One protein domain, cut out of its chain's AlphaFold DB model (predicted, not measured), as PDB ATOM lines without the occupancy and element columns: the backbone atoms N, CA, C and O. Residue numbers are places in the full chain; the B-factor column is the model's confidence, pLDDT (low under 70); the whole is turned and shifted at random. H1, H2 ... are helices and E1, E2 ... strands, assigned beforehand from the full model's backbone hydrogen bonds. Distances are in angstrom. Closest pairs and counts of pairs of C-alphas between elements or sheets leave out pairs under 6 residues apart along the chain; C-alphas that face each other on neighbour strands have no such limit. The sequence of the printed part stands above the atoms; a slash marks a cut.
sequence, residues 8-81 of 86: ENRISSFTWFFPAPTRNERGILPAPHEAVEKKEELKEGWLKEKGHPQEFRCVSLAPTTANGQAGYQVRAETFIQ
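What this domain is: This is residues 8 to 81 of the 86 residues of an uncharacterized protein of Microgenomates bacterium 39_6 (UniProt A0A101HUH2). A long, twisted sheet of three strands has a single helix, H1, laid along one face, over the inner strand E3, with the other face of the sheet bare. The hairpin of E2 and E3 bends away from H1 near its turn, while the loop of residues 20 to 32 lies at one end of the long axis and the turn around Pro 53 at the other. The printed part has 74 residues with one named helix and three named strands, along the chain E1, H1, E2, E3; the sheet runs E1, E3, E2, all antiparallel, and the class is mixed, helices and strands. It is only just loose, close to compact, with a radius of gyration of the C-alphas of 13.9 A, and elongated, with spans of 44 by 26 by 20 A.

How they stand to each other: E1, residues 10 to 19, is an edge strand antiparallel to E3, residues 69 to 80, at 162 degrees between directions; N 14 and O 76 are within hydrogen-bond range at 2.8 A, as are N 74 and O 16 at 2.9 A. H1, residues 33 to 44, is on the sheet at a height of 8.8 A, over E3, and runs along the strands, at 1 degrees to E3 on the local plane. The closest C-alphas of H1 and E3 are those of Lys 39 and Val 74, 6.3 A apart. Every O i to N i+4 pair in H1 is within hydrogen-bond range. E2, residues 55 to 66, is the other edge strand and forms a hairpin with E3, antiparallel at 165 degrees, with N 60 and O 75 at 2.8 A. The closest C-alphas of H1 and E2 are those of Lys 43 and Val 59, 6.6 A apart. E2 bends by 84 degrees at residue 63 and E3 by 59 degrees at residue 72. E1, H1 and E2 make a split strand-helix-strand unit, two strands running the same way with E3 between them, and its crossover is right-handed. H1 on one face of the sheet gives two layers, one of helix and one of strands.

Where its parts are: E1 begins at C-alpha 10 (-35.320, 14.926, -2.941) and is 25.8 A long. H1 begins at C-alpha 33 (-56.173, 29.569, 8.398) and is 16.4 A long. E2 is 28.1 A long, and E3 is 32.0 A long, ending at C-alpha 80 (-34.613, 16.062, -9.270).

The domain as a whole: The two C-alphas farthest apart are those of Glu 25 and Pro 53, at 44.8 A. The printed part has no cut. The link from E1 to H1 is long, with 13 residues, among which residues 23 to 24 pair antiparallel with residues 27 to 28; the link from H1 to E2 is short, and that from E2 to E3 is tight. The mean pLDDT of the printed part is 92.3, and no printed residue is under 70.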
ATOM      1  N   GLU A   8     -34.570   9.659  -2.110       75.25
ATOM      2  CA  GLU A   8     -33.313   9.611  -2.871       75.25
ATOM      3  C   GLU A   8     -33.236  10.709  -3.936       75.25
ATOM      4  O   GLU A   8     -32.157  11.207  -4.230       75.25
ATOM      5  N   ASN A   9     -34.387  11.119  -4.472       80.62
ATOM      6  CA  ASN A   9     -34.478  12.154  -5.498       80.62
ATOM      7  C   ASN A   9     -34.795  13.540  -4.921       80.62
ATOM      8  O   ASN A   9     -34.927  14.498  -5.678       80.62
ATOM      9  N   ARG A  10     -34.942  13.672  -3.597       86.75
ATOM     10  CA  ARG A  10     -35.320  14.926  -2.941       86.75
ATOM     11  C   ARG A  10     -34.089  15.779  -2.646       86.75
ATOM     12  O   ARG A  10     -33.294  15.441  -1.776       86.75
ATOM     13  N   ILE A  11     -33.983  16.914  -3.328       88.69
ATOM     14  CA  ILE A  11     -32.907  17.897  -3.154       88.69
ATOM     15  C   ILE A  11     -33.108  18.692  -1.861       88.69
ATOM     16  O   ILE A  11     -32.165  18.915  -1.107       88.69
ATOM     17  N   SER A  12     -34.336  19.137  -1.594       88.94
ATOM     18  CA  SER A  12     -34.636  19.967  -0.427       88.94
ATOM     19  C   SER A  12     -36.049  19.730   0.095       88.94
ATOM     20  O   SER A  12     -36.937  19.271  -0.625       88.94
ATOM     21  N   SER A  13     -36.234  20.002   1.387       93.06
ATOM     22  CA  SER A  13     -37.502  19.839   2.095       93.06
ATOM     23  C   SER A  13     -37.595  20.874   3.208       93.06
ATOM     24  O   SER A  13     -36.909  20.764   4.222       93.06
ATOM     25  N   PHE A  14     -38.490  21.840   3.047       94.69
ATOM     26  CA  PHE A  14     -38.821  22.836   4.061       94.69
ATOM     27  C   PHE A  14     -40.181  22.512   4.658       94.69
ATOM     28  O   PHE A  14     -41.093  22.086   3.951       94.69
ATOM     29  N   THR A  15     -40.297  22.656   5.973       96.19
ATOM     30  CA  THR A  15     -41.450  22.158   6.718       96.19
ATOM     31  C   THR A  15     -41.891  23.166   7.763       96.19
ATOM     32  O   THR A  15     -41.069  23.650   8.538       96.19
ATOM     33  N   TRP A  16     -43.195  23.420   7.823       97.56
ATOM     34  CA  TRP A  16     -43.832  24.265   8.831       97.56
ATOM     35  C   TRP A  16     -44.958  23.493   9.501       97.56
ATOM     36  O   TRP A  16     -45.717  22.795   8.824       97.56
ATOM     37  N   PHE A  17     -45.051  23.596  10.824       97.69
ATOM     38  CA  PHE A  17     -46.061  22.914  11.624       97.69
ATOM     39  C   PHE A  17     -46.988  23.926  12.289       97.69
ATOM     40  O   PHE A  17     -46.526  24.881  12.908       97.69
ATOM     41  N   PHE A  18     -48.288  23.678  12.172       97.44
ATOM     42  CA  PHE A  18     -49.360  24.518  12.688       97.44
ATOM     43  C   PHE A  18     -50.202  23.688  13.657       97.44
ATOM     44  O   PHE A  18     -50.968  22.825  13.207       97.44
ATOM     45  N   PRO A  19     -50.041  23.887  14.976       96.81
ATOM     46  CA  PRO A  19     -50.786  23.134  15.968       96.81
ATOM     47  C   PRO A  19     -52.292  23.351  15.842       96.81
ATOM     48  O   PRO A  19     -52.771  24.479  15.917       96.81
ATOM     49  N   ALA A  20     -53.040  22.266  15.670       95.94
ATOM     50  CA  ALA A  20     -54.496  22.299  15.603       95.94
ATOM     51  C   ALA A  20     -55.075  20.882  15.731       95.94
ATOM     52  O   ALA A  20     -54.430  19.905  15.339       95.94
ATOM     53  N   PRO A  21     -56.318  20.736  16.206       94.88
ATOM     54  CA  PRO A  21     -57.036  19.475  16.093       94.88
ATOM     55  C   PRO A  21     -57.142  19.038  14.624       94.88
ATOM     56  O   PRO A  21     -57.610  19.790  13.768       94.88
ATOM     57  N   THR A  22     -56.716  17.813  14.317       94.31
ATOM     58  CA  THR A  22     -56.716  17.287  12.940       94.31
ATOM     59  C   THR A  22     -57.881  16.361  12.641       94.31
ATOM     60  O   THR A  22     -58.183  16.104  11.478       94.31
ATOM     61  N   ARG A  23     -58.539  15.832  13.674       92.44
ATOM     62  CA  ARG A  23     -59.593  14.829  13.538       92.44
ATOM     63  C   ARG A  23     -60.587  14.908  14.693       92.44
ATOM     64  O   ARG A  23     -60.201  15.192  15.822       92.44
ATOM     65  N   ASN A  24     -61.847  14.603  14.407       91.69
ATOM     66  CA  ASN A  24     -62.888  14.304  15.390       91.69
ATOM     67  C   ASN A  24     -63.638  13.010  15.001       91.69
ATOM     68  O   ASN A  24     -63.253  12.319  14.054       91.69
ATOM     69  N   GLU A  25     -64.724  12.686  15.709       90.69
ATOM     70  CA  GLU A  25     -65.573  11.513  15.423       90.69
ATOM     71  C   GLU A  25     -66.138  11.494  13.991       90.69
ATOM     72  O   GLU A  25     -66.435  10.430  13.455       90.69
ATOM     73  N   ARG A  26     -66.253  12.661  13.347       86.62
ATOM     74  CA  ARG A  26     -66.801  12.829  11.993       86.62
ATOM     75  C   ARG A  26     -65.740  12.792  10.889       86.62
ATOM     76  O   ARG A  26     -66.107  12.787   9.719       86.62
ATOM     77  N   GLY A  27     -64.449  12.754  11.229       89.69
ATOM     78  CA  GLY A  27     -63.352  12.683  10.261       89.69
ATOM     79  C   GLY A  27     -62.303  13.781  10.426       89.69
ATOM     80  O   GLY A  27     -62.107  14.312  11.518       89.69
ATOM     81  N   ILE A  28     -61.572  14.061   9.342       88.75
ATOM     82  CA  ILE A  28     -60.503  15.068   9.311       88.75
ATOM     83  C   ILE A  28     -61.129  16.462   9.427       88.75
ATOM     84  O   ILE A  28     -62.105  16.769   8.744       88.75
ATOM     85  N   LEU A  29     -60.575  17.290  10.308       93.94
ATOM     86  CA  LEU A  29     -61.000  18.676  10.472       93.94
ATOM     87  C   LEU A  29     -60.386  19.563   9.372       93.94
ATOM     88  O   LEU A  29     -59.444  19.163   8.696       93.94
ATOM     89  N   PRO A  30     -60.901  20.774   9.137       94.31
ATOM     90  CA  PRO A  30     -60.207  21.737   8.292       94.31
ATOM     91  C   PRO A  30     -58.861  22.149   8.904       94.31
ATOM     92  O   PRO A  30     -58.711  22.206  10.127       94.31
ATOM     93  N   ALA A  31     -57.889  22.466   8.049       96.06
ATOM     94  CA  ALA A  31     -56.640  23.083   8.484       96.06
ATOM     95  C   ALA A  31     -56.896  24.500   9.039       96.06
ATOM     96  O   ALA A  31     -57.814  25.174   8.560       96.06
ATOM     97  N   PRO A  32     -56.097  24.976  10.013       96.69
ATOM     98  CA  PRO A  32     -56.183  26.355  10.483       96.69
ATOM     99  C   PRO A  32     -55.825  27.327   9.354       96.69
ATOM    100  O   PRO A  32     -55.075  26.979   8.436       96.69
ATOM    101  N   HIS A  33     -56.351  28.551   9.435       97.62
ATOM    102  CA  HIS A  33     -56.173  29.569   8.398       97.62
ATOM    103  C   HIS A  33     -54.693  29.817   8.081       97.62
ATOM    104  O   HIS A  33     -54.318  29.798   6.915       97.62
ATOM    105  N   GLU A  34     -53.840  29.893   9.104       98.00
ATOM    106  CA  GLU A  34     -52.402  30.158   8.952       98.00
ATOM    107  C   GLU A  34     -51.689  29.073   8.124       98.00
ATOM    108  O   GLU A  34     -50.799  29.364   7.324       98.00
ATOM    109  N   ALA A  35     -52.101  27.806   8.264       97.50
ATOM    110  CA  ALA A  35     -51.542  26.707   7.476       97.50
ATOM    111  C   ALA A  35     -51.969  26.788   6.004       97.50
ATOM    112  O   ALA A  35     -51.199  26.439   5.103       97.50
ATOM    113  N   VAL A  36     -53.201  27.237   5.752       97.81
ATOM    114  CA  VAL A  36     -53.722  27.456   4.398       97.81
ATOM    115  C   VAL A  36     -53.016  28.644   3.752       97.81
ATOM    116  O   VAL A  36     -52.514  28.506   2.640       97.81
ATOM    117  N   GLU A  37     -52.900  29.767   4.460       97.88
ATOM    118  CA  GLU A  37     -52.175  30.950   3.991       97.88
ATOM    119  C   GLU A  37     -50.722  30.614   3.664       97.88
ATOM    120  O   GLU A  37     -50.260  30.936   2.570       97.88
ATOM    121  N   LYS A  38     -50.022  29.869   4.534       98.12
ATOM    122  CA  LYS A  38     -48.633  29.480   4.261       98.12
ATOM    123  C   LYS A  38     -48.500  28.626   3.002       98.12
ATOM    124  O   LYS A  38     -47.547  28.778   2.239       98.12
ATOM    125  N   LYS A  39     -49.443  27.710   2.772       97.44
ATOM    126  CA  LYS A  39     -49.477  26.896   1.550       97.44
ATOM    127  C   LYS A  39     -49.676  27.771   0.309       97.44
ATOM    128  O   LYS A  39     -48.993  27.553  -0.689       97.44
ATOM    129  N   GLU A  40     -50.601  28.724   0.355       97.38
ATOM    130  CA  GLU A  40     -50.882  29.610  -0.780       97.38
ATOM    131  C   GLU A  40     -49.729  30.595  -1.040       97.38
ATOM    132  O   GLU A  40     -49.332  30.751  -2.191       97.38
ATOM    133  N   GLU A  41     -49.090  31.136   0.002       96.94
ATOM    134  CA  GLU A  41     -47.852  31.930  -0.097       96.94
ATOM    135  C   GLU A  41     -46.760  31.169  -0.872       96.94
ATOM    136  O   GLU A  41     -46.176  31.684  -1.825       96.94
ATOM    137  N   LEU A  42     -46.515  29.903  -0.513       96.06
ATOM    138  CA  LEU A  42     -45.510  29.067  -1.176       96.06
ATOM    139  C   LEU A  42     -45.909  28.693  -2.614       96.06
ATOM    140  O   LEU A  42     -45.047  28.554  -3.481       96.06
ATOM    141  N   LYS A  43     -47.204  28.536  -2.905       93.44
ATOM    142  CA  LYS A  43     -47.669  28.301  -4.280       93.44
ATOM    143  C   LYS A  43     -47.477  29.527  -5.168       93.44
ATOM    144  O   LYS A  43     -47.117  29.377  -6.332       93.44
ATOM    145  N   GLU A  44     -47.717  30.717  -4.632       93.00
ATOM    146  CA  GLU A  44     -47.610  31.967  -5.380       93.00
ATOM    147  C   GLU A  44     -46.159  32.441  -5.532       93.00
ATOM    148  O   GLU A  44     -45.814  32.981  -6.580       93.00
ATOM    149  N   GLY A  45     -45.300  32.196  -4.540       90.12
ATOM    150  CA  GLY A  45     -43.871  32.519  -4.594       90.12
ATOM    151  C   GLY A  45     -43.008  31.344  -5.061       90.12
ATOM    152  O   GLY A  45     -42.581  31.280  -6.212       90.12
ATOM    153  N   TRP A  46     -42.768  30.389  -4.160       88.31
ATOM    154  CA  TRP A  46     -41.771  29.316  -4.310       88.31
ATOM    155  C   TRP A  46     -41.945  28.455  -5.571       88.31
ATOM    156  O   TRP A  46     -40.962  28.086  -6.220       88.31
ATOM    157  N   LEU A  47     -43.189  28.111  -5.928       86.50
ATOM    158  CA  LEU A  47     -43.462  27.307  -7.128       86.50
ATOM    159  C   LEU A  47     -43.295  28.085  -8.439       86.50
ATOM    160  O   LEU A  47     -43.112  27.455  -9.478       86.50
ATOM    161  N   LYS A  48     -43.377  29.421  -8.415       85.81
ATOM    162  CA  LYS A  48     -43.264  30.267  -9.617       85.81
ATOM    163  C   LYS A  48     -41.836  30.734  -9.888       85.81
ATOM    164  O   LYS A  48     -41.553  31.224 -10.982       85.81
ATOM    165  N   GLU A  49     -40.936  30.593  -8.922       84.50
ATOM    166  CA  GLU A  49     -39.518  30.870  -9.123       84.50
ATOM    167  C   GLU A  49     -38.912  29.964 -10.204       84.50
ATOM    168  O   GLU A  49     -39.204  28.770 -10.288       84.50
ATOM    169  N   LYS A  50     -38.027  30.535 -11.029       80.88
ATOM    170  CA  LYS A  50     -37.307  29.766 -12.049       80.88
ATOM    171  C   LYS A  50     -36.396  28.739 -11.371       80.88
ATOM    172  O   LYS A  50     -35.484  29.110 -10.636       80.88
ATOM    173  N   GLY A  51     -36.643  27.464 -11.645       81.44
ATOM    174  CA  GLY A  51     -35.782  26.349 -11.255       81.44
ATOM    175  C   GLY A  51     -35.026  25.762 -12.442       81.44
ATOM    176  O   GLY A  51     -35.253  26.138 -13.597       81.44
ATOM    177  N   HIS A  52     -34.132  24.817 -12.161       85.56
ATOM    178  CA  HIS A  52     -33.513  24.002 -13.200       85.56
ATOM    179  C   HIS A  52     -34.578  23.160 -13.940       85.56
ATOM    180  O   HIS A  52     -35.508  22.679 -13.298       85.56
ATOM    181  N   PRO A  53     -34.464  22.897 -15.259       85.12
ATOM    182  CA  PRO A  53     -35.480  22.146 -16.013       85.12
ATOM    183  C   PRO A  53     -35.774  20.722 -15.514       85.12
ATOM    184  O   PRO A  53     -36.812  20.159 -15.842       85.12
ATOM    185  N   GLN A  54     -34.857  20.130 -14.746       86.81
ATOM    186  CA  GLN A  54     -35.028  18.807 -14.126       86.81
ATOM    187  C   GLN A  54     -35.584  18.878 -12.696       86.81
ATOM    188  O   GLN A  54     -35.810  17.834 -12.082       86.81
ATOM    189  N   GLU A  55     -35.762  20.079 -12.138       89.31
ATOM    190  CA  GLU A  55     -36.379  20.258 -10.828       89.31
ATOM    191  C   GLU A  55     -37.891  20.087 -10.919       89.31
ATOM    192  O   GLU A  55     -38.577  20.717 -11.722       89.31
ATOM    193  N   PHE A  56     -38.421  19.291 -10.000       88.56
ATOM    194  CA  PHE A  56     -39.836  19.216  -9.712       88.56
ATOM    195  C   PHE A  56     -40.084  19.782  -8.318       88.56
ATOM    196  O   PHE A  56     -39.608  19.233  -7.325       88.56
ATOM    197  N   ARG A  57     -40.834  20.881  -8.228       90.94
ATOM    198  CA  ARG A  57     -41.187  21.516  -6.954       90.94
ATOM    199  C   ARG A  57     -42.633  21.201  -6.600       90.94
ATOM    200  O   ARG A  57     -43.510  21.271  -7.458       90.94
ATOM    201  N   CYS A  58     -42.906  20.902  -5.335       91.94
ATOM    202  CA  CYS A  58     -44.272  20.742  -4.845       91.94
ATOM    203  C   CYS A  58     -44.476  21.372  -3.472       91.94
ATOM    204  O   CYS A  58     -43.577  21.380  -2.632       91.94
ATOM    205  N   VAL A  59     -45.701  21.842  -3.239       95.38
ATOM    206  CA  VAL A  59     -46.170  22.315  -1.936       95.38
ATOM    207  C   VAL A  59     -47.349  21.447  -1.507       95.38
ATOM    208  O   VAL A  59     -48.326  21.310  -2.245       95.38
ATOM    209  N   SER A  60     -47.277  20.863  -0.313       95.31
ATOM    210  CA  SER A  60     -48.334  20.024   0.260       95.31
ATOM    211  C   SER A  60     -48.763  20.523   1.637       95.31
ATOM    212  O   SER A  60     -47.987  21.157   2.345       95.31
ATOM    213  N   LEU A  61     -50.015  20.244   1.998       97.00
ATOM    214  CA  LEU A  61     -50.606  20.516   3.308       97.00
ATOM    215  C   LEU A  61     -51.335  19.250   3.750       97.00
ATOM    216  O   LEU A  61     -52.219  18.781   3.032       97.00
ATOM    217  N   ALA A  62     -50.963  18.699   4.901       95.88
ATOM    218  CA  ALA A  62     -51.555  17.471   5.421       95.88
ATOM    219  C   ALA A  62     -51.620  17.475   6.958       95.88
ATOM    220  O   ALA A  62     -50.756  18.082   7.599       95.88
ATOM    221  N   PRO A  63     -52.605  16.788   7.565       95.50
ATOM    222  CA  PRO A  63     -52.591  16.531   9.000       95.50
ATOM    223  C   PRO A  63     -51.378  15.666   9.377       95.50
ATOM    224  O   PRO A  63     -50.983  14.766   8.634       95.50
ATOM    225  N   THR A  64     -50.788  15.933  10.538       95.25
ATOM    226  CA  THR A  64     -49.656  15.185  11.091       95.25
ATOM    227  C   THR A  64     -49.651  15.242  12.622       95.25
ATOM    228  O   THR A  64     -50.452  15.945  13.246       95.25
ATOM    229  N   THR A  65     -48.691  14.543  13.221       94.94
ATOM    230  CA  THR A  65     -48.311  14.699  14.626       94.94
ATOM    231  C   THR A  65     -46.834  15.069  14.689       94.94
ATOM    232  O   THR A  65     -45.994  14.354  14.144       94.94
ATOM    233  N   ALA A  66     -46.506  16.171  15.361       91.94
ATOM    234  CA  ALA A  66     -45.131  16.604  15.597       91.94
ATOM    235  C   ALA A  66     -44.914  16.782  17.102       91.94
ATOM    236  O   ALA A  66     -45.706  17.446  17.765       91.94
ATOM    237  N   ASN A  67     -43.864  16.163  17.652       91.38
ATOM    238  CA  ASN A  67     -43.524  16.235  19.081       91.38
ATOM    239  C   ASN A  67     -44.702  15.906  20.026       91.38
ATOM    240  O   ASN A  67     -44.872  16.536  21.063       91.38
ATOM    241  N   GLY A  68     -45.544  14.938  19.649       92.75
ATOM    242  CA  GLY A  68     -46.720  14.541  20.436       92.75
ATOM    243  C   GLY A  68     -47.930  15.479  20.323       92.75
ATOM    244  O   GLY A  68     -48.965  15.192  20.916       92.75
ATOM    245  N   GLN A  69     -47.843  16.554  19.537       95.81
ATOM    246  CA  GLN A  69     -48.938  17.489  19.294       95.81
ATOM    247  C   GLN A  69     -49.562  17.251  17.914       95.81
ATOM    248  O   GLN A  69     -48.857  17.120  16.910       95.81
ATOM    249  N   ALA A  70     -50.895  17.199  17.857       95.88
ATOM    250  CA  ALA A  70     -51.634  17.150  16.598       95.88
ATOM    251  C   ALA A  70     -51.603  18.516  15.896       95.88
ATOM    252  O   ALA A  70     -51.667  19.567  16.541       95.88
ATOM    253  N   GLY A  71     -51.507  18.501  14.571       97.38
ATOM    254  CA  GLY A  71     -51.545  19.721  13.776       97.38
ATOM    255  C   GLY A  71     -51.410  19.462  12.290       97.38
ATOM    256  O   GLY A  71     -51.442  18.326  11.822       97.38
ATOM    257  N   TYR A  72     -51.238  20.529  11.531       97.81
ATOM    258  CA  TYR A  72     -51.059  20.459  10.091       97.81
ATOM    259  C   TYR A  72     -49.628  20.790   9.728       97.81
ATOM    260  O   TYR A  72     -49.004  21.670  10.317       97.81
ATOM    261  N   GLN A  73     -49.110  20.079   8.740       97.50
ATOM    262  CA  GLN A  73     -47.783  20.301   8.209       97.50
ATOM    263  C   GLN A  73     -47.881  20.786   6.774       97.50
ATOM    264  O   GLN A  73     -48.458  20.108   5.920       97.50
ATOM    265  N   VAL A  74     -47.285  21.947   6.524       97.81
ATOM    266  CA  VAL A  74     -47.009  22.436   5.176       97.81
ATOM    267  C   VAL A  74     -45.595  22.005   4.813       97.81
ATOM    268  O   VAL A  74     -44.664  22.244   5.584       97.81
ATOM    269  N   ARG A  75     -45.428  21.359   3.657       96.56
ATOM    270  CA  ARG A  75     -44.116  20.981   3.114       96.56
ATOM    271  C   ARG A  75     -43.908  21.612   1.751       96.56
ATOM    272  O   ARG A  75     -44.784  21.487   0.899       96.56
ATOM    273  N   ALA A  76     -42.754  22.235   1.554       95.81
ATOM    274  CA  ALA A  76     -42.240  22.618   0.245       95.81
ATOM    275  C   ALA A  76     -41.029  21.740  -0.066       95.81
ATOM    276  O   ALA A  76     -40.062  21.719   0.695       95.81
ATOM    277  N   GLU A  77     -41.098  20.988  -1.156       94.25
ATOM    278  CA  GLU A  77     -40.084  20.003  -1.520       94.25
ATOM    279  C   GLU A  77     -39.644  20.213  -2.967       94.25
ATOM    280  O   GLU A  77     -40.470  20.491  -3.841       94.25
ATOM    281  N   THR A  78     -38.343  20.060  -3.207       91.75
ATOM    282  CA  THR A  78     -37.752  20.034  -4.548       91.75
ATOM    283  C   THR A  78     -37.162  18.654  -4.787       91.75
ATOM    284  O   THR A  78     -36.378  18.156  -3.979       91.75
ATOM    285  N   PHE A  79     -37.515  18.052  -5.914       90.19
ATOM    286  CA  PHE A  79     -37.005  16.774  -6.384       90.19
ATOM    287  C   PHE A  79     -36.240  16.978  -7.686       90.19
ATOM    288  O   PHE A  79     -36.563  17.885  -8.448       90.19
ATOM    289  N   ILE A  80     -35.252  16.133  -7.960       87.00
ATOM    290  CA  ILE A  80     -34.613  16.062  -9.270       87.00
ATOM    291  C   ILE A  80     -35.158  14.863 -10.031       87.00
ATOM    292  O   ILE A  80     -35.215  13.742  -9.520       87.00
ATOM    293  N   GLN A  81     -35.565  15.082 -11.275       74.00
ATOM    294  CA  GLN A  81     -35.895  13.982 -12.159       74.00
ATOM    295  C   GLN A  81     -34.593  13.311 -12.605       74.00
ATOM    296  O   GLN A  81     -33.908  13.806 -13.498       74.00
TER     297      GLN A  81